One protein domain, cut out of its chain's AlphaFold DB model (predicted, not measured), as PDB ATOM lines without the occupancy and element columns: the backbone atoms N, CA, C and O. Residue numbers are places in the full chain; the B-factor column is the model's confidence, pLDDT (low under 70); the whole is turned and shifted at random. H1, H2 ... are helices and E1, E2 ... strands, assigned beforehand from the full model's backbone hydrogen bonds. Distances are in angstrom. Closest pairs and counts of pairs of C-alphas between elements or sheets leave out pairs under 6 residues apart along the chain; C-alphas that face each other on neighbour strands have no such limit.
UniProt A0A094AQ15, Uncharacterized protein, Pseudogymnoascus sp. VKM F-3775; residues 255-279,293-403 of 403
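Overview. This is residues 255 to 279 and 293 to 403 of the 403 residues of an uncharacterized protein of Pseudogymnoascus sp. VKM F-3775 (UniProt A0A094AQ15). A twisted sheet of four antiparallel strands makes the middle, with the long helix H1 packed over one face by its residues 255 to 271. The sheet lies between H1 and a loose pair of shorter helices, H2 and H3; H2 only grazes the sheet with residues 366 to 373, and H3 is not on it. The printed part has 136 residues with three named helices and four named strands, in the order H1 E1 E2 E3 E4 H2 H3, and the class is mixed, helices and strands. The sheet's order is E1 E2 E3 E4, a meander, each strand the antiparallel neighbour of the one before. The whole is compact, with a radius of gyration of the C-alphas of 16.1 A and spans of 47 by 42 by 27 A.

Arrangement. Begin with H1, residues 255 to 278, which is on the sheet of E1, residues 295 to 299, E2, residues 307 to 314, E3, residues 326 to 336, and E4, residues 342 to 349. This makes two layers, a helix on one face of a sheet. Look at Met 264: its C-alpha is 6.9 A from that of Pro 296 in E1, the closest pair of H1 and E1, and 7.0 A from that of Tyr 311, the closest of H1 and E2. In the hairpin E1 and E2, N 297 and O 310 are within hydrogen-bond range at 2.8 A. In the hairpin E2 and E3, look for N 309 and O 332 at 2.9 A; E3 bends by 56 degrees at residue 329. In the hairpin E3 and E4, N 333 and O 346 are 2.9 A apart. H2, residues 366 to 378, comes closest to E3 with the C-alphas of Glu 327 and Ala 366, 5.3 A apart. H3, residues 387 to 392, is close to H2 but not clearly touching, the closest C-alphas being those of Ser 372 and Val 389 at 7.6 A; they run opposite ways at a steep tilt of 42 degrees. H1 is apart from H2 and H3. In H1, H2 and H3 every O i to N i+4 pair is within hydrogen-bond range.

Along the chain. Find C-alpha 255 at (149.968, 15.748, 39.391); from there H1 runs 35.1 A to C-alpha 278. E1 covers 12.8 A, E2 23.6 A and E4 18.3 A. E3 starts at C-alpha 326, (125.302, 22.172, 47.150), and runs 28.3 A. H2 covers 18.3 A, and H3 runs 8.3 A to C-alpha 392 at (130.486, 39.012, 40.085).

Size, cuts and confidence. The two C-alphas farthest apart are those of Phe 339 and Ala 403, 53.1 A. Residues 280 to 292 are not printed, and C-alphas 279 and 293 are 17.9 A apart across the cut. The links E2 to E3 and E4 to H2 are long. The mean pLDDT of the printed part is 71.3, and 60 residues are under 70, among them 315 to 325, 352 to 364 and 376 to 403.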
ATOM      1  N   PHE A 255     149.522  14.674  38.502       92.12
ATOM      2  CA  PHE A 255     149.968  15.748  39.391       92.12
ATOM      3  C   PHE A 255     148.823  16.673  39.807       92.12
ATOM      4  O   PHE A 255     148.608  16.896  40.998       92.12
ATOM      5  N   THR A 256     148.044  17.162  38.840       90.81
ATOM      6  CA  THR A 256     146.893  18.035  39.122       90.81
ATOM      7  C   THR A 256     145.848  17.308  39.969       90.81
ATOM      8  O   THR A 256     145.306  17.873  40.921       90.81
ATOM      9  N   SER A 257     145.608  16.029  39.671       91.50
ATOM     10  CA  SER A 257     144.692  15.170  40.429       91.50
ATOM     11  C   SER A 257     145.165  14.972  41.872       91.50
ATOM     12  O   SER A 257     144.365  15.084  42.801       91.50
ATOM     13  N   ALA A 258     146.465  14.737  42.073       95.00
ATOM     14  CA  ALA A 258     147.073  14.594  43.391       95.00
ATOM     15  C   ALA A 258     146.944  15.878  44.216       95.00
ATOM     16  O   ALA A 258     146.504  15.813  45.361       95.00
ATOM     17  N   ASN A 259     147.264  17.036  43.631       95.69
ATOM     18  CA  ASN A 259     147.160  18.335  44.304       95.69
ATOM     19  C   ASN A 259     145.705  18.659  44.676       95.69
ATOM     20  O   ASN A 259     145.430  19.084  45.795       95.69
ATOM     21  N   THR A 260     144.759  18.362  43.780       94.06
ATOM     22  CA  THR A 260     143.322  18.535  44.044       94.06
ATOM     23  C   THR A 260     142.857  17.688  45.235       94.06
ATOM     24  O   THR A 260     142.155  18.185  46.115       94.06
ATOM     25  N   LEU A 261     143.251  16.411  45.293       94.19
ATOM     26  CA  LEU A 261     142.911  15.538  46.420       94.19
ATOM     27  C   LEU A 261     143.627  15.949  47.711       94.19
ATOM     28  O   LEU A 261     143.016  15.927  48.775       94.19
ATOM     29  N   GLU A 262     144.895  16.350  47.635       95.50
ATOM     30  CA  GLU A 262     145.671  16.789  48.797       95.50
ATOM     31  C   GLU A 262     145.043  18.017  49.465       95.50
ATOM     32  O   GLU A 262     144.831  18.005  50.678       95.50
ATOM     33  N   ILE A 263     144.665  19.033  48.683       94.75
ATOM     34  CA  ILE A 263     143.958  20.217  49.191       94.75
ATOM     35  C   ILE A 263     142.611  19.809  49.802       94.75
ATOM     36  O   ILE A 263     142.291  20.236  50.912       94.75
ATOM     37  N   MET A 264     141.837  18.951  49.123       93.00
ATOM     38  CA  MET A 264     140.554  18.453  49.632       93.00
ATOM     39  C   MET A 264     140.704  17.775  50.999       93.00
ATOM     40  O   MET A 264     139.978  18.109  51.932       93.00
ATOM     41  N   PHE A 265     141.658  16.850  51.149       91.75
ATOM     42  CA  PHE A 265     141.862  16.130  52.408       91.75
ATOM     43  C   PHE A 265     142.360  17.050  53.527       91.75
ATOM     44  O   PHE A 265     141.966  16.882  54.680       91.75
ATOM     45  N   GLN A 266     143.196  18.044  53.208       90.94
ATOM     46  CA  GLN A 266     143.620  19.058  54.178       90.94
ATOM     47  C   GLN A 266     142.447  19.925  54.649       90.94
ATOM     48  O   GLN A 266     142.349  20.220  55.841       90.94
ATOM     49  N   LEU A 267     141.552  20.316  53.737       89.75
ATOM     50  CA  LEU A 267     140.322  21.031  54.076       89.75
ATOM     51  C   LEU A 267     139.418  20.174  54.968       89.75
ATOM     52  O   LEU A 267     139.024  20.631  56.035       89.75
ATOM     53  N   GLU A 268     139.154  18.920  54.593       87.75
ATOM     54  CA  GLU A 268     138.343  17.987  55.390       87.75
ATOM     55  C   GLU A 268     138.914  17.769  56.796       87.75
ATOM     56  O   GLU A 268     138.164  17.765  57.771       87.75
ATOM     57  N   ALA A 269     140.237  17.636  56.928       84.88
ATOM     58  CA  ALA A 269     140.887  17.514  58.229       84.88
ATOM     59  C   ALA A 269     140.667  18.761  59.104       84.88
ATOM     60  O   ALA A 269     140.357  18.625  60.287       84.88
ATOM     61  N   LYS A 270     140.767  19.968  58.526       83.56
ATOM     62  CA  LYS A 270     140.486  21.227  59.235       83.56
ATOM     63  C   LYS A 270     139.013  21.341  59.636       83.56
ATOM     64  O   LYS A 270     138.735  21.651  60.790       83.56
ATOM     65  N   ILE A 271     138.080  21.028  58.727       80.75
ATOM     66  CA  ILE A 271     136.630  21.005  59.004       80.75
ATOM     67  C   ILE A 271     136.333  20.104  60.213       80.75
ATOM     68  O   ILE A 271     135.612  20.502  61.131       80.75
ATOM     69  N   ARG A 272     136.912  18.897  60.240       77.75
ATOM     70  CA  ARG A 272     136.693  17.927  61.323       77.75
ATOM     71  C   ARG A 272     137.235  18.405  62.663       77.75
ATOM     72  O   ARG A 272     136.537  18.249  63.656       77.75
ATOM     73  N   LEU A 273     138.435  18.986  62.701       73.94
ATOM     74  CA  LEU A 273     139.001  19.526  63.943       73.94
ATOM     75  C   LEU A 273     138.058  20.562  64.570       73.94
ATOM     76  O   LEU A 273     137.687  20.420  65.730       73.94
ATOM     77  N   HIS A 274     137.562  21.509  63.772       69.38
ATOM     78  CA  HIS A 274     136.621  22.525  64.252       69.38
ATOM     79  C   HIS A 274     135.259  21.957  64.670       69.38
ATOM     80  O   HIS A 274     134.669  22.414  65.647       69.38
ATOM     81  N   THR A 275     134.749  20.948  63.961       66.69
ATOM     82  CA  THR A 275     133.444  20.346  64.287       66.69
ATOM     83  C   THR A 275     133.511  19.519  65.575       66.69
ATOM     84  O   THR A 275     132.583  19.562  66.380       66.69
ATOM     85  N   THR A 276     134.610  18.792  65.799       60.12
ATOM     86  CA  THR A 276     134.832  17.994  67.016       60.12
ATOM     87  C   THR A 276     135.035  18.880  68.246       60.12
ATOM     88  O   THR A 276     134.505  18.565  69.305       60.12
ATOM     89  N   GLU A 277     135.715  20.023  68.107       54.78
ATOM     90  CA  GLU A 277     135.835  21.023  69.183       54.78
ATOM     91  C   GLU A 277     134.478  21.625  69.592       54.78
ATOM     92  O   GLU A 277     134.297  22.023  70.742       54.78
ATOM     93  N   GLN A 278     133.505  21.672  68.675       51.78
ATOM     94  CA  GLN A 278     132.160  22.200  68.934       51.78
ATOM     95  C   GLN A 278     131.144  21.137  69.380       51.78
ATOM     96  O   GLN A 278     130.139  21.479  70.005       51.78
ATOM     97  N   ARG A 279     131.369  19.856  69.063       52.12
ATOM     98  CA  ARG A 279     130.452  18.752  69.377       52.12
ATOM     99  C   ARG A 279     131.178  17.658  70.156       52.12
ATOM    100  O   ARG A 279     131.649  16.676  69.589       52.12
ATOM    101  N   ARG A 293     131.773  14.599  53.013       82.81
ATOM    102  CA  ARG A 293     132.880  14.751  52.065       82.81
ATOM    103  C   ARG A 293     132.750  15.996  51.224       82.81
ATOM    104  O   ARG A 293     131.671  16.351  50.751       82.81
ATOM    105  N   LEU A 294     133.905  16.600  50.973       86.56
ATOM    106  CA  LEU A 294     134.015  17.625  49.962       86.56
ATOM    107  C   LEU A 294     134.005  16.983  48.576       86.56
ATOM    108  O   LEU A 294     134.597  15.933  48.326       86.56
ATOM    109  N   ILE A 295     133.342  17.654  47.649       84.12
ATOM    110  CA  ILE A 295     133.322  17.312  46.240       84.12
ATOM    111  C   ILE A 295     134.219  18.319  45.518       84.12
ATOM    112  O   ILE A 295     133.879  19.501  45.468       84.12
ATOM    113  N   PRO A 296     135.368  17.886  44.973       86.62
ATOM    114  CA  PRO A 296     136.242  18.759  44.216       86.62
ATOM    115  C   PRO A 296     135.721  18.906  42.785       86.62
ATOM    116  O   PRO A 296     135.458  17.920  42.090       86.62
ATOM    117  N   LEU A 297     135.616  20.150  42.336       82.31
ATOM    118  CA  LEU A 297     135.351  20.546  40.963       82.31
ATOM    119  C   LEU A 297     136.610  21.213  40.415       82.31
ATOM    120  O   LEU A 297     136.826  22.403  40.633       82.31
ATOM    121  N   LEU A 298     137.439  20.425  39.735       82.75
ATOM    122  CA  LEU A 298     138.605  20.914  39.009       82.75
ATOM    123  C   LEU A 298     138.150  21.518  37.675       82.75
ATOM    124  O   LEU A 298     137.444  20.861  36.910       82.75
ATOM    125  N   LEU A 299     138.540  22.762  37.413       79.56
ATOM    126  CA  LEU A 299     138.306  23.422  36.132       79.56
ATOM    127  C   LEU A 299     139.494  23.221  35.181       79.56
ATOM    128  O   LEU A 299     140.613  22.987  35.648       79.56
ATOM    129  N   PRO A 300     139.270  23.320  33.854       76.56
ATOM    130  CA  PRO A 300     140.354  23.312  32.880       76.56
ATOM    131  C   PRO A 300     141.423  24.364  33.212       76.56
ATOM    132  O   PRO A 300     141.082  25.440  33.714       76.56
ATOM    133  N   PRO A 301     142.707  24.083  32.934       77.94
ATOM    134  CA  PRO A 301     143.788  25.009  33.237       77.94
ATOM    135  C   PRO A 301     143.673  26.311  32.437       77.94
ATOM    136  O   PRO A 301     143.174  26.339  31.310       77.94
ATOM    137  N   GLY A 302     144.167  27.397  33.027       71.88
ATOM    138  CA  GLY A 302     144.204  28.714  32.408       71.88
ATOM    139  C   GLY A 302     145.256  28.766  31.309       71.88
ATOM    140  O   GLY A 302     146.175  27.946  31.262       71.88
ATOM    141  N   SER A 303     145.171  29.775  30.442       73.69
ATOM    142  CA  SER A 303     146.174  30.002  29.391       73.69
ATOM    143  C   SER A 303     147.588  30.222  29.943       73.69
ATOM    144  O   SER A 303     148.567  30.035  29.232       73.69
ATOM    145  N   ASP A 304     147.701  30.623  31.209       79.19
ATOM    146  CA  ASP A 304     148.950  30.860  31.931       79.19
ATOM    147  C   ASP A 304     149.388  29.667  32.811       79.19
ATOM    148  O   ASP A 304     150.268  29.819  33.668       79.19
ATOM    149  N   GLY A 305     148.745  28.504  32.635       79.56
ATOM    150  CA  GLY A 305     149.012  27.265  33.368       79.56
ATOM    151  C   GLY A 305     148.425  27.209  34.782       79.56
ATOM    152  O   GLY A 305     148.643  26.215  35.484       79.56
ATOM    153  N   GLN A 306     147.690  28.238  35.217       87.12
ATOM    154  CA  GLN A 306     147.026  28.238  36.519       87.12
ATOM    155  C   GLN A 306     145.978  27.116  36.596       87.12
ATOM    156  O   GLN A 306     145.294  26.815  35.618       87.12
ATOM    157  N   GLN A 307     145.877  26.492  37.769       89.25
ATOM    158  CA  GLN A 307     144.885  25.479  38.127       89.25
ATOM    159  C   GLN A 307     143.858  26.067  39.104       89.25
ATOM    160  O   GLN A 307     144.202  26.925  39.925       89.25
ATOM    161  N   LEU A 308     142.594  25.653  38.992       86.44
ATOM    162  CA  LEU A 308     141.478  26.157  39.797       86.44
ATOM    163  C   LEU A 308     140.568  25.002  40.175       86.44
ATOM    164  O   LEU A 308     140.087  24.271  39.310       86.44
ATOM    165  N   ALA A 309     140.290  24.885  41.467       88.25
ATOM    166  CA  ALA A 309     139.304  23.954  41.976       88.25
ATOM    167  C   ALA A 309     138.354  24.629  42.966       88.25
ATOM    168  O   ALA A 309     138.769  25.413  43.823       88.25
ATOM    169  N   PHE A 310     137.077  24.270  42.873       86.38
ATOM    170  CA  PHE A 310     136.083  24.549  43.903       86.38
ATOM    171  C   PHE A 310     135.861  23.294  44.745       86.38
ATOM    172  O   PHE A 310     135.797  22.191  44.208       86.38
ATOM    173  N   TYR A 311     135.725  23.457  46.056       87.69
ATOM    174  CA  TYR A 311     135.430  22.372  46.989       87.69
ATOM    175  C   TYR A 311     134.052  22.590  47.577       87.69
ATOM    176  O   TYR A 311     133.748  23.662  48.102       87.69
ATOM    177  N   LEU A 312     133.214  21.578  47.438       83.62
ATOM    178  CA  LEU A 312     131.770  21.714  47.514       83.62
ATOM    179  C   LEU A 312     131.224  20.736  48.551       83.62
ATOM    180  O   LEU A 312     131.800  19.669  48.723       83.62
ATOM    181  N   ARG A 313     130.116  21.044  49.220       80.19
ATOM    182  CA  ARG A 313     129.490  20.135  50.199       80.19
ATOM    183  C   ARG A 313     127.973  20.179  50.077       80.19
ATOM    184  O   ARG A 313     127.419  21.213  49.712       80.19
ATOM    185  N   TYR A 314     127.298  19.075  50.382       72.56
ATOM    186  CA  TYR A 314     125.839  19.071  50.498       72.56
ATOM    187  C   TYR A 314     125.402  19.792  51.779       72.56
ATOM    188  O   TYR A 314     126.008  19.605  52.834       72.56
ATOM    189  N   ARG A 315     124.356  20.621  51.695       66.06
ATOM    190  CA  ARG A 315     123.751  21.256  52.871       66.06
ATOM    191  C   ARG A 315     122.837  20.269  53.611       66.06
ATOM    192  O   ARG A 315     122.108  19.515  52.970       66.06
ATOM    193  N   ASN A 316     122.875  20.305  54.945       53.69
ATOM    194  CA  ASN A 316     122.152  19.388  55.840       53.69
ATOM    195  C   ASN A 316     120.836  19.957  56.411       53.69
ATOM    196  O   ASN A 316     120.208  19.291  57.228       53.69
ATOM    197  N   ASP A 317     120.411  21.164  56.032       51.34
ATOM    198  CA  ASP A 317     119.295  21.819  56.725       51.34
ATOM    199  C   ASP A 317     117.935  21.269  56.252       51.34
ATOM    200  O   ASP A 317     117.573  21.382  55.083       51.34
ATOM    201  N   GLU A 318     117.177  20.691  57.188       44.50
ATOM    202  CA  GLU A 318     115.850  20.068  57.017       44.50
ATOM    203  C   GLU A 318     114.688  21.064  56.824       44.50
ATOM    204  O   GLU A 318     113.526  20.713  57.028       44.50
ATOM    205  N   VAL A 319     114.947  22.311  56.429       40.06
ATOM    206  CA  VAL A 319     113.899  23.336  56.332       40.06
ATOM    207  C   VAL A 319     113.806  23.829  54.892       40.06
ATOM    208  O   VAL A 319     114.738  24.424  54.364       40.06
ATOM    209  N   ASP A 320     112.657  23.544  54.283       35.72
ATOM    210  CA  ASP A 320     112.215  23.929  52.941       35.72
ATOM    211  C   ASP A 320     112.875  23.208  51.757       35.72
ATOM    212  O   ASP A 320     113.740  23.737  51.063       35.72
ATOM    213  N   GLY A 321     112.373  21.994  51.487       39.12
ATOM    214  CA  GLY A 321     111.606  21.639  50.273       39.12
ATOM    215  C   GLY A 321     112.213  21.811  48.871       39.12
ATOM    216  O   GLY A 321     111.671  21.262  47.916       39.12
ATOM    217  N   SER A 322     113.320  22.524  48.713       44.00
ATOM    218  CA  SER A 322     114.118  22.538  47.493       44.00
ATOM    219  C   SER A 322     115.210  21.493  47.654       44.00
ATOM    220  O   SER A 322     115.905  21.450  48.667       44.00
ATOM    221  N   GLU A 323     115.332  20.588  46.695       42.50
ATOM    222  CA  GLU A 323     116.332  19.529  46.720       42.50
ATOM    223  C   GLU A 323     117.739  20.090  47.010       42.50
ATOM    224  O   GLU A 323     118.385  20.690  46.155       42.50
ATOM    225  N   ARG A 324     118.203  19.883  48.250       54.94
ATOM    226  CA  ARG A 324     119.604  19.725  48.678       54.94
ATOM    227  C   ARG A 324     120.598  20.647  47.967       54.94
ATOM    228  O   ARG A 324     121.397  20.179  47.156       54.94
ATOM    229  N   ALA A 325     120.596  21.937  48.298       61.12
ATOM    230  CA  ALA A 325     121.581  22.883  47.778       61.12
ATOM    231  C   ALA A 325     123.023  22.405  48.062       61.12
ATOM    232  O   ALA A 325     123.391  22.118  49.202       61.12
ATOM    233  N   VAL A 326     123.846  22.314  47.015       72.50
ATOM    234  CA  VAL A 326     125.302  22.172  47.150       72.50
ATOM    235  C   VAL A 326     125.873  23.558  47.461       72.50
ATOM    236  O   VAL A 326     125.477  24.555  46.856       72.50
ATOM    237  N   GLU A 327     126.799  23.648  48.405       78.12
ATOM    238  CA  GLU A 327     127.442  24.905  48.793       78.12
ATOM    239  C   GLU A 327     128.929  24.890  48.451       78.12
ATOM    240  O   GLU A 327     129.580  23.845  48.515       78.12
ATOM    241  N   VAL A 328     129.475  26.058  48.099       81.25
ATOM    242  CA  VAL A 328     130.918  26.235  47.910       81.25
ATOM    243  C   VAL A 328     131.566  26.456  49.275       81.25
ATOM    244  O   VAL A 328     131.325  27.465  49.934       81.25
ATOM    245  N   VAL A 329     132.396  25.505  49.698       84.12
ATOM    246  CA  VAL A 329     133.136  25.548  50.967       84.12
ATOM    247  C   VAL A 329     134.474  26.257  50.794       84.12
ATOM    248  O   VAL A 329     134.876  27.040  51.654       84.12
ATOM    249  N   ALA A 330     135.162  26.019  49.676       88.25
ATOM    250  CA  ALA A 330     136.429  26.677  49.382       88.25
ATOM    251  C   ALA A 330     136.684  26.829  47.878       88.25
ATOM    252  O   ALA A 330     136.166  26.067  47.060       88.25
ATOM    253  N   LYS A 331     137.541  27.789  47.533       89.31
ATOM    254  CA  LYS A 331     138.146  27.982  46.211       89.31
ATOM    255  C   LYS A 331     139.660  27.890  46.366       89.31
ATOM    256  O   LYS A 331     140.222  28.597  47.199       89.31
ATOM    257  N   ALA A 332     140.316  27.060  45.561       91.25
ATOM    258  CA  ALA A 332     141.772  27.017  45.479       91.25
ATOM    259  C   ALA A 332     142.252  27.365  44.076       91.25
ATOM    260  O   ALA A 332     141.726  26.841  43.094       91.25
ATOM    261  N   THR A 333     143.292  28.186  44.000       91.88
ATOM    262  CA  THR A 333     144.036  28.476  42.775       91.88
ATOM    263  C   THR A 333     145.515  28.223  43.003       91.88
ATOM    264  O   THR A 333     146.071  28.672  44.003       91.88
ATOM    265  N   TRP A 334     146.169  27.502  42.093       94.19
ATOM    266  CA  TRP A 334     147.596  27.194  42.221       94.19
ATOM    267  C   TRP A 334     148.313  27.178  40.876       94.19
ATOM    268  O   TRP A 334     147.699  26.990  39.826       94.19
ATOM    269  N   LYS A 335     149.633  27.364  40.908       93.38
ATOM    270  CA  LYS A 335     150.529  26.979  39.810       93.38
ATOM    271  C   LYS A 335     151.357  25.787  40.250       93.38
ATOM    272  O   LYS A 335     151.679  25.658  41.430       93.38
ATOM    273  N   GLN A 336     151.663  24.904  39.313       92.19
ATOM    274  CA  GLN A 336     152.502  23.741  39.565       92.19
ATOM    275  C   GLN A 336     153.587  23.632  38.500       92.19
ATOM    276  O   GLN A 336     153.341  23.962  37.339       92.19
ATOM    277  N   ASP A 337     154.765  23.168  38.905       89.31
ATOM    278  CA  ASP A 337     155.872  22.910  37.991       89.31
ATOM    279  C   ASP A 337     155.643  21.633  37.154       89.31
ATOM    280  O   ASP A 337     154.636  20.926  37.280       89.31
ATOM    281  N   ILE A 338     156.610  21.313  36.289       85.31
ATOM    282  CA  ILE A 338     156.573  20.121  35.426       85.31
ATOM    283  C   ILE A 338     156.601  18.793  36.202       85.31
ATOM    284  O   ILE A 338     156.272  17.753  35.636       85.31
ATOM    285  N   PHE A 339     156.985  18.820  37.481       86.62
ATOM    286  CA  PHE A 339     157.003  17.671  38.388       86.62
ATOM    287  C   PHE A 339     155.775  17.645  39.307       86.62
ATOM    288  O   PHE A 339     155.695  16.821  40.222       86.62
ATOM    289  N   GLY A 340     154.817  18.550  39.088       85.81
ATOM    290  CA  GLY A 340     153.588  18.622  39.857       85.81
ATOM    291  C   GLY A 340     153.703  19.306  41.211       85.81
ATOM    292  O   GLY A 340     152.725  19.303  41.962       85.81
ATOM    293  N   LYS A 341     154.854  19.885  41.555       91.88
ATOM    294  CA  LYS A 341     155.028  20.609  42.814       91.88
ATOM    295  C   LYS A 341     154.292  21.942  42.730       91.88
ATOM    296  O   LYS A 341     154.532  22.719  41.812       91.88
ATOM    297  N   MET A 342     153.418  22.221  43.697       93.38
ATOM    298  CA  MET A 342     152.742  23.518  43.787       93.38
ATOM    299  C   MET A 342     153.759  24.622  44.118       93.38
ATOM    300  O   MET A 342     154.402  24.582  45.167       93.38
ATOM    301  N   GLU A 343     153.904  25.596  43.223       90.75
ATOM    302  CA  GLU A 343     154.782  26.763  43.392       90.75
ATOM    303  C   GLU A 343     154.089  27.876  44.184       90.75
ATOM    304  O   GLU A 343     154.715  28.590  44.965       90.75
ATOM    305  N   SER A 344     152.778  28.007  43.992       91.44
ATOM    306  CA  SER A 344     151.916  28.950  44.694       91.44
ATOM    307  C   SER A 344     150.562  28.305  44.946       91.44
ATOM    308  O   SER A 344     150.072  27.569  44.097       91.44
ATOM    309  N   LEU A 345     149.961  28.576  46.103       93.19
ATOM    310  CA  LEU A 345     148.607  28.150  46.449       93.19
ATOM    311  C   LEU A 345     147.890  29.315  47.127       93.19
ATOM    312  O   LEU A 345     148.301  29.769  48.193       93.19
ATOM    313  N   GLU A 346     146.803  29.764  46.520       91.44
ATOM    314  CA  GLU A 346     145.835  30.665  47.130       91.44
ATOM    315  C   GLU A 346     144.585  29.850  47.464       91.44
ATOM    316  O   GLU A 346     143.995  29.210  46.593       91.44
ATOM    317  N   LEU A 347     144.203  29.840  48.741       90.19
ATOM    318  CA  LEU A 347     143.083  29.058  49.248       90.19
ATOM    319  C   LEU A 347     142.117  29.969  50.005       90.19
ATOM    320  O   LEU A 347     142.406  30.412  51.114       90.19
ATOM    321  N   ASN A 348     140.950  30.195  49.412       86.00
ATOM    322  CA  ASN A 348     139.866  30.982  49.979       86.00
ATOM    323  C   ASN A 348     138.834  30.032  50.602       86.00
ATOM    324  O   ASN A 348     138.180  29.276  49.883       86.00
ATOM    325  N   VAL A 349     138.706  30.042  51.932       84.62
ATOM    326  CA  VAL A 349     137.775  29.182  52.686       84.62
ATOM    327  C   VAL A 349     136.587  30.010  53.168       84.62
ATOM    328  O   VAL A 349     136.770  30.990  53.881       84.62
ATOM    329  N   TYR A 350     135.373  29.604  52.792       78.06
ATOM    330  CA  TYR A 350     134.117  30.319  53.069       78.06
ATOM    331  C   TYR A 350     133.355  29.760  54.285       78.06
ATOM    332  O   TYR A 350     132.220  30.153  54.576       78.06
ATOM    333  N   GLU A 351     133.936  28.790  54.986       71.31
ATOM    334  CA  GLU A 351     133.384  28.235  56.218       71.31
ATOM    335  C   GLU A 351     133.933  28.998  57.427       71.31
ATOM    336  O   GLU A 351     135.116  28.910  57.752       71.31
ATOM    337  N   ALA A 352     133.044  29.747  58.089       58.72
ATOM    338  CA  ALA A 352     133.364  30.702  59.154       58.72
ATOM    339  C   ALA A 352     134.120  30.100  60.353       58.72
ATOM    340  O   ALA A 352     134.804  30.827  61.065       58.72
ATOM    341  N   GLY A 353     134.005  28.787  60.579       57.22
ATOM    342  CA  GLY A 353     134.734  28.088  61.641       57.22
ATOM    343  C   GLY A 353     136.202  27.806  61.317       57.22
ATOM    344  O   GLY A 353     136.958  27.509  62.228       57.22
ATOM    345  N   ILE A 354     136.608  27.898  60.046       59.31
ATOM    346  CA  ILE A 354     137.918  27.444  59.538       59.31
ATOM    347  C   ILE A 354     138.783  28.618  59.098       59.31
ATOM    348  O   ILE A 354     140.011  28.589  59.212       59.31
ATOM    349  N   SER A 355     138.151  29.674  58.590       53.81
ATOM    350  CA  SER A 355     138.820  30.943  58.376       53.81
ATOM    351  C   SER A 355     139.041  31.584  59.747       53.81
ATOM    352  O   SER A 355     138.151  32.219  60.295       53.81
ATOM    353  N   GLY A 356     140.247  31.484  60.309       50.84
ATOM    354  CA  GLY A 356     140.653  32.285  61.479       50.84
ATOM    355  C   GLY A 356     140.632  33.809  61.235       50.84
ATOM    356  O   GLY A 356     141.215  34.569  62.001       50.84
ATOM    357  N   HIS A 357     140.028  34.262  60.136       44.38
ATOM    358  CA  HIS A 357     139.753  35.637  59.749       44.38
ATOM    359  C   HIS A 357     138.242  35.746  59.525       44.38
ATOM    360  O   HIS A 357     137.631  34.805  59.018       44.38
ATOM    361  N   GLY A 358     137.654  36.863  59.960       45.78
ATOM    362  CA  GLY A 358     136.208  37.078  59.995       45.78
ATOM    363  C   GLY A 358     135.487  36.671  58.709       45.78
ATOM    364  O   GLY A 358     136.056  36.731  57.622       45.78
ATOM    365  N   ILE A 359     134.232  36.250  58.880       46.34
ATOM    366  CA  ILE A 359     133.292  35.803  57.844       46.34
ATOM    367  C   ILE A 359     133.514  36.588  56.538       46.34
ATOM    368  O   ILE A 359     133.219  37.783  56.474       46.34
ATOM    369  N   LEU A 360     134.042  35.923  55.502       51.47
ATOM    370  CA  LEU A 360     134.039  36.465  54.141       51.47
ATOM    371  C   LEU A 360     132.580  36.729  53.746       51.47
ATOM    372  O   LEU A 360     131.734  35.848  53.893       51.47
ATOM    373  N   GLN A 361     132.293  37.960  53.314       53.12
ATOM    374  CA  GLN A 361     130.945  38.530  53.383       53.12
ATOM    375  C   GLN A 361     129.888  37.918  52.454       53.12
ATOM    376  O   GLN A 361     128.721  38.162  52.716       53.12
ATOM    377  N   GLU A 362     130.211  37.083  51.461       59.09
ATOM    378  CA  GLU A 362     129.194  36.369  50.665       59.09
ATOM    379  C   GLU A 362     129.721  34.982  50.240       59.09
ATOM    380  O   GLU A 362     130.792  34.866  49.639       59.09
ATOM    381  N   ARG A 363     128.990  33.905  50.579       66.56
ATOM    382  CA  ARG A 363     129.309  32.521  50.175       66.56
ATOM    383  C   ARG A 363     128.706  32.252  48.789       66.56
ATOM    384  O   ARG A 363     127.480  32.231  48.675       66.56
ATOM    385  N   PRO A 364     129.510  31.950  47.751       65.81
ATOM    386  CA  PRO A 364     128.968  31.598  46.444       65.81
ATOM    387  C   PRO A 364     128.103  30.332  46.514       65.81
ATOM    388  O   PRO A 364     128.493  29.318  47.103       65.81
ATOM    389  N   ARG A 365     126.930  30.359  45.874       70.50
ATOM    390  CA  ARG A 365     126.088  29.163  45.717       70.50
ATOM    391  C   ARG A 365     126.571  28.331  44.533       70.50
ATOM    392  O   ARG A 365     126.855  28.872  43.465       70.50
ATOM    393  N   ALA A 366     126.568  27.008  44.690       69.75
ATOM    394  CA  ALA A 366     126.902  26.071  43.620       69.75
ATOM    395  C   ALA A 366     126.102  26.331  42.339       69.75
ATOM    396  O   ALA A 366     126.653  26.434  41.248       69.75
ATOM    397  N   LEU A 367     124.786  26.483  42.478       67.44
ATOM    398  CA  LEU A 367     123.893  26.649  41.337       67.44
ATOM    399  C   LEU A 367     124.235  27.901  40.510       67.44
ATOM    400  O   LEU A 367     124.240  27.843  39.282       67.44
ATOM    401  N   ALA A 368     124.592  29.004  41.173       72.00
ATOM    402  CA  ALA A 368     125.005  30.237  40.507       72.00
ATOM    403  C   ALA A 368     126.324  30.050  39.738       72.00
ATOM    404  O   ALA A 368     126.402  30.404  38.559       72.00
ATOM    405  N   LEU A 369     127.319  29.410  40.371       71.81
ATOM    406  CA  LEU A 369     128.595  29.062  39.735       71.81
ATOM    407  C   LEU A 369     128.372  28.221  38.470       71.81
ATOM    408  O   LEU A 369     128.962  28.490  37.425       71.81
ATOM    409  N   PHE A 370     127.483  27.227  38.546       70.88
ATOM    410  CA  PHE A 370     127.155  26.369  37.413       70.88
ATOM    411  C   PHE A 370     126.507  27.126  36.257       70.88
ATOM    412  O   PHE A 370     126.940  26.977  35.116       70.88
ATOM    413  N   HIS A 371     125.454  27.901  36.529       70.75
ATOM    414  CA  HIS A 371     124.709  28.592  35.475       70.75
ATOM    415  C   HIS A 371     125.584  29.559  34.699       70.75
ATOM    416  O   HIS A 371     125.467  29.660  33.480       70.75
ATOM    417  N   SER A 372     126.489  30.236  35.388       71.56
ATOM    418  CA  SER A 372     127.418  31.132  34.730       71.56
ATOM    419  C   SER A 372     128.507  30.413  33.961       71.56
ATOM    420  O   SER A 372     128.743  30.766  32.811       71.56
ATOM    421  N   TRP A 373     129.117  29.381  34.547       73.81
ATOM    422  CA  TRP A 373     130.049  28.528  33.819       73.81
ATOM    423  C   TRP A 373     129.411  28.010  32.523       73.81
ATOM    424  O   TRP A 373     129.997  28.131  31.450       73.81
ATOM    425  N   ARG A 374     128.161  27.545  32.599       70.06
ATOM    426  CA  ARG A 374     127.390  27.099  31.438       70.06
ATOM    427  C   ARG A 374     127.147  28.229  30.436       70.06
ATOM    428  O   ARG A 374     127.384  28.033  29.254       70.06
ATOM    429  N   SER A 375     126.723  29.401  30.906       70.62
ATOM    430  CA  SER A 375     126.531  30.586  30.061       70.62
ATOM    431  C   SER A 375     127.808  30.972  29.313       70.62
ATOM    432  O   SER A 375     127.736  31.370  28.156       70.62
ATOM    433  N   GLU A 376     128.976  30.881  29.948       69.88
ATOM    434  CA  GLU A 376     130.244  31.168  29.277       69.88
ATOM    435  C   GLU A 376     130.581  30.086  28.248       69.88
ATOM    436  O   GLU A 376     130.917  30.416  27.110       69.88
ATOM    437  N   VAL A 377     130.418  28.801  28.585       67.19
ATOM    438  CA  VAL A 377     130.596  27.704  27.616       67.19
ATOM    439  C   VAL A 377     129.703  27.877  26.392       67.19
ATOM    440  O   VAL A 377     130.180  27.722  25.268       67.19
ATOM    441  N   ASP A 378     128.440  28.257  26.588       65.81
ATOM    442  CA  ASP A 378     127.485  28.499  25.502       65.81
ATOM    443  C   ASP A 378     127.923  29.666  24.592       65.81
ATOM    444  O   ASP A 378     127.579  29.699  23.410       65.81
ATOM    445  N   LYS A 379     128.745  30.595  25.099       68.75
ATOM    446  CA  LYS A 379     129.386  31.675  24.321       68.75
ATOM    447  C   LYS A 379     130.699  31.247  23.647       68.75
ATOM    448  O   LYS A 379     131.387  32.087  23.071       68.75
ATOM    449  N   GLY A 380     131.054  29.963  23.699       61.78
ATOM    450  CA  GLY A 380     132.273  29.411  23.098       61.78
ATOM    451  C   GLY A 380     133.493  29.433  24.018       61.78
ATOM    452  O   GLY A 380     134.622  29.298  23.550       61.78
ATOM    453  N   TRP A 381     133.301  29.618  25.323       62.94
ATOM    454  CA  TRP A 381     134.395  29.552  26.282       62.94
ATOM    455  C   TRP A 381     134.759  28.095  26.611       62.94
ATOM    456  O   TRP A 381     133.903  27.220  26.756       62.94
ATOM    457  N   HIS A 382     136.057  27.829  26.754       60.72
ATOM    458  CA  HIS A 382     136.597  26.484  26.988       60.72
ATOM    459  C   HIS A 382     137.688  26.462  28.087       60.72
ATOM    460  O   HIS A 382     138.503  25.545  28.109       60.72
ATOM    461  N   GLY A 383     137.752  27.487  28.957       57.81
ATOM    462  CA  GLY A 383     138.926  27.784  29.806       57.81
ATOM    463  C   GLY A 383     138.635  28.144  31.273       57.81
ATOM    464  O   GLY A 383     138.094  27.326  32.008       57.81
ATOM    465  N   TYR A 384     139.022  29.357  31.713       63.09
ATOM    466  CA  TYR A 384     138.789  29.939  33.057       63.09
ATOM    467  C   TYR A 384     137.709  31.021  33.059       63.09
ATOM    468  O   TYR A 384     137.767  31.890  32.192       63.09
ATOM    469  N   LEU A 385     136.756  30.990  34.010       62.50
ATOM    470  CA  LEU A 385     135.669  31.972  34.046       62.50
ATOM    471  C   LEU A 385     136.318  33.362  34.028       62.50
ATOM    472  O   LEU A 385     137.263  33.555  34.801       62.50
ATOM    473  N   PRO A 386     135.889  34.292  33.160       64.00
ATOM    474  CA  PRO A 386     136.447  35.638  33.142       64.00
ATOM    475  C   PRO A 386     136.473  36.233  34.555       64.00
ATOM    476  O   PRO A 386     135.596  35.943  35.372       64.00
ATOM    477  N   LYS A 387     137.519  36.995  34.894       66.25
ATOM    478  CA  LYS A 387     137.712  37.478  36.270       66.25
ATOM    479  C   LYS A 387     136.514  38.308  36.746       66.25
ATOM    480  O   LYS A 387     136.087  38.143  37.873       66.25
ATOM    481  N   ASP A 388     135.923  39.103  35.867       63.59
ATOM    482  CA  ASP A 388     134.675  39.841  36.076       63.59
ATOM    483  C   ASP A 388     133.478  38.932  36.397       63.59
ATOM    484  O   ASP A 388     132.679  39.250  37.274       63.59
ATOM    485  N   VAL A 389     133.386  37.768  35.752       63.69
ATOM    486  CA  VAL A 389     132.369  36.754  36.048       63.69
ATOM    487  C   VAL A 389     132.633  36.108  37.411       63.69
ATOM    488  O   VAL A 389     131.707  35.943  38.201       63.69
ATOM    489  N   GLN A 390     133.895  35.793  37.726       63.56
ATOM    490  CA  GLN A 390     134.289  35.271  39.041       63.56
ATOM    491  C   GLN A 390     134.026  36.273  40.174       63.56
ATOM    492  O   GLN A 390     133.495  35.894  41.215       63.56
ATOM    493  N   ASP A 391     134.393  37.534  39.961       65.94
ATOM    494  CA  ASP A 391     134.242  38.631  40.913       65.94
ATOM    495  C   ASP A 391     132.757  38.995  41.082       65.94
ATOM    496  O   ASP A 391     132.324  39.300  42.191       65.94
ATOM    497  N   GLY A 392     131.942  38.859  40.029       60.09
ATOM    498  CA  GLY A 392     130.486  39.012  40.085       60.09
ATOM    499  C   GLY A 392     129.788  38.055  41.063       60.09
ATOM    500  O   GLY A 392     128.782  38.436  41.659       60.09
ATOM    501  N   PHE A 393     130.337  36.855  41.312       56.16
ATOM    502  CA  PHE A 393     129.815  35.940  42.347       56.16
ATOM    503  C   PHE A 393     130.035  36.423  43.772       56.16
ATOM    504  O   PHE A 393     129.310  35.991  44.663       56.16
ATOM    505  N   LEU A 394     131.044  37.264  43.998       51.81
ATOM    506  CA  LEU A 394     131.412  37.766  45.322       51.81
ATOM    507  C   LEU A 394     130.632  39.038  45.707       51.81
ATOM    508  O   LEU A 394     130.903  39.613  46.758       51.81
ATOM    509  N   VAL A 395     129.731  39.503  44.830       54.69
ATOM    510  CA  VAL A 395     128.975  40.765  44.964       54.69
ATOM    511  C   VAL A 395     127.449  40.538  44.948       54.69
ATOM    512  O   VAL A 395     126.669  41.466  45.190       54.69
ATOM    513  N   MET A 396     126.991  39.319  44.644       43.31
ATOM    514  CA  MET A 396     125.577  38.976  44.476       43.31
ATOM    515  C   MET A 396     124.873  38.571  45.787       43.31
ATOM    516  O   MET A 396     124.269  37.507  45.871       43.31
ATOM    517  N   GLU A 397     124.829  39.465  46.774       39.88
ATOM    518  CA  GLU A 397     123.728  39.522  47.753       39.88
ATOM    519  C   GLU A 397     123.343  40.959  48.170       39.88
ATOM    520  O   GLU A 397     122.489  41.157  49.033       39.88
ATOM    521  N   LYS A 398     123.863  41.999  47.495       38.53
ATOM    522  CA  LYS A 398     123.483  43.401  47.782       38.53
ATOM    523  C   LYS A 398     122.209  43.920  47.107       38.53
ATOM    524  O   LYS A 398     121.802  45.037  47.409       38.53
ATOM    525  N   VAL A 399     121.567  43.157  46.218       42.25
ATOM    526  CA  VAL A 399     120.435  43.672  45.410       42.25
ATOM    527  C   VAL A 399     119.075  43.069  45.800       42.25
ATOM    528  O   VAL A 399     118.040  43.628  45.456       42.25
ATOM    529  N   SER A 400     119.031  41.994  46.591       32.41
ATOM    530  CA  SER A 400     117.772  41.314  46.958       32.41
ATOM    531  C   SER A 400     117.108  41.811  48.254       32.41
ATOM    532  O   SER A 400     116.054  41.300  48.620       32.41
ATOM    533  N   HIS A 401     117.676  42.813  48.938       31.50
ATOM    534  CA  HIS A 401     117.086  43.410  50.151       31.50
ATOM    535  C   HIS A 401     116.686  44.886  50.013       31.50
ATOM    536  O   HIS A 401     116.347  45.536  50.999       31.50
ATOM    537  N   THR A 402     116.646  45.404  48.787       35.31
ATOM    538  CA  THR A 402     116.016  46.692  48.473       35.31
ATOM    539  C   THR A 402     115.153  46.555  47.225       35.31
ATOM    540  O   THR A 402     115.539  47.007  46.148       35.31
ATOM    541  N   ALA A 403     114.003  45.902  47.372       32.03
ATOM    542  CA  ALA A 403     112.840  46.064  46.503       32.03
ATOM    543  C   ALA A 403     111.577  45.730  47.297       32.03
ATOM    544  O   ALA A 403     111.546  44.627  47.892       32.03
TER     545      ALA A 403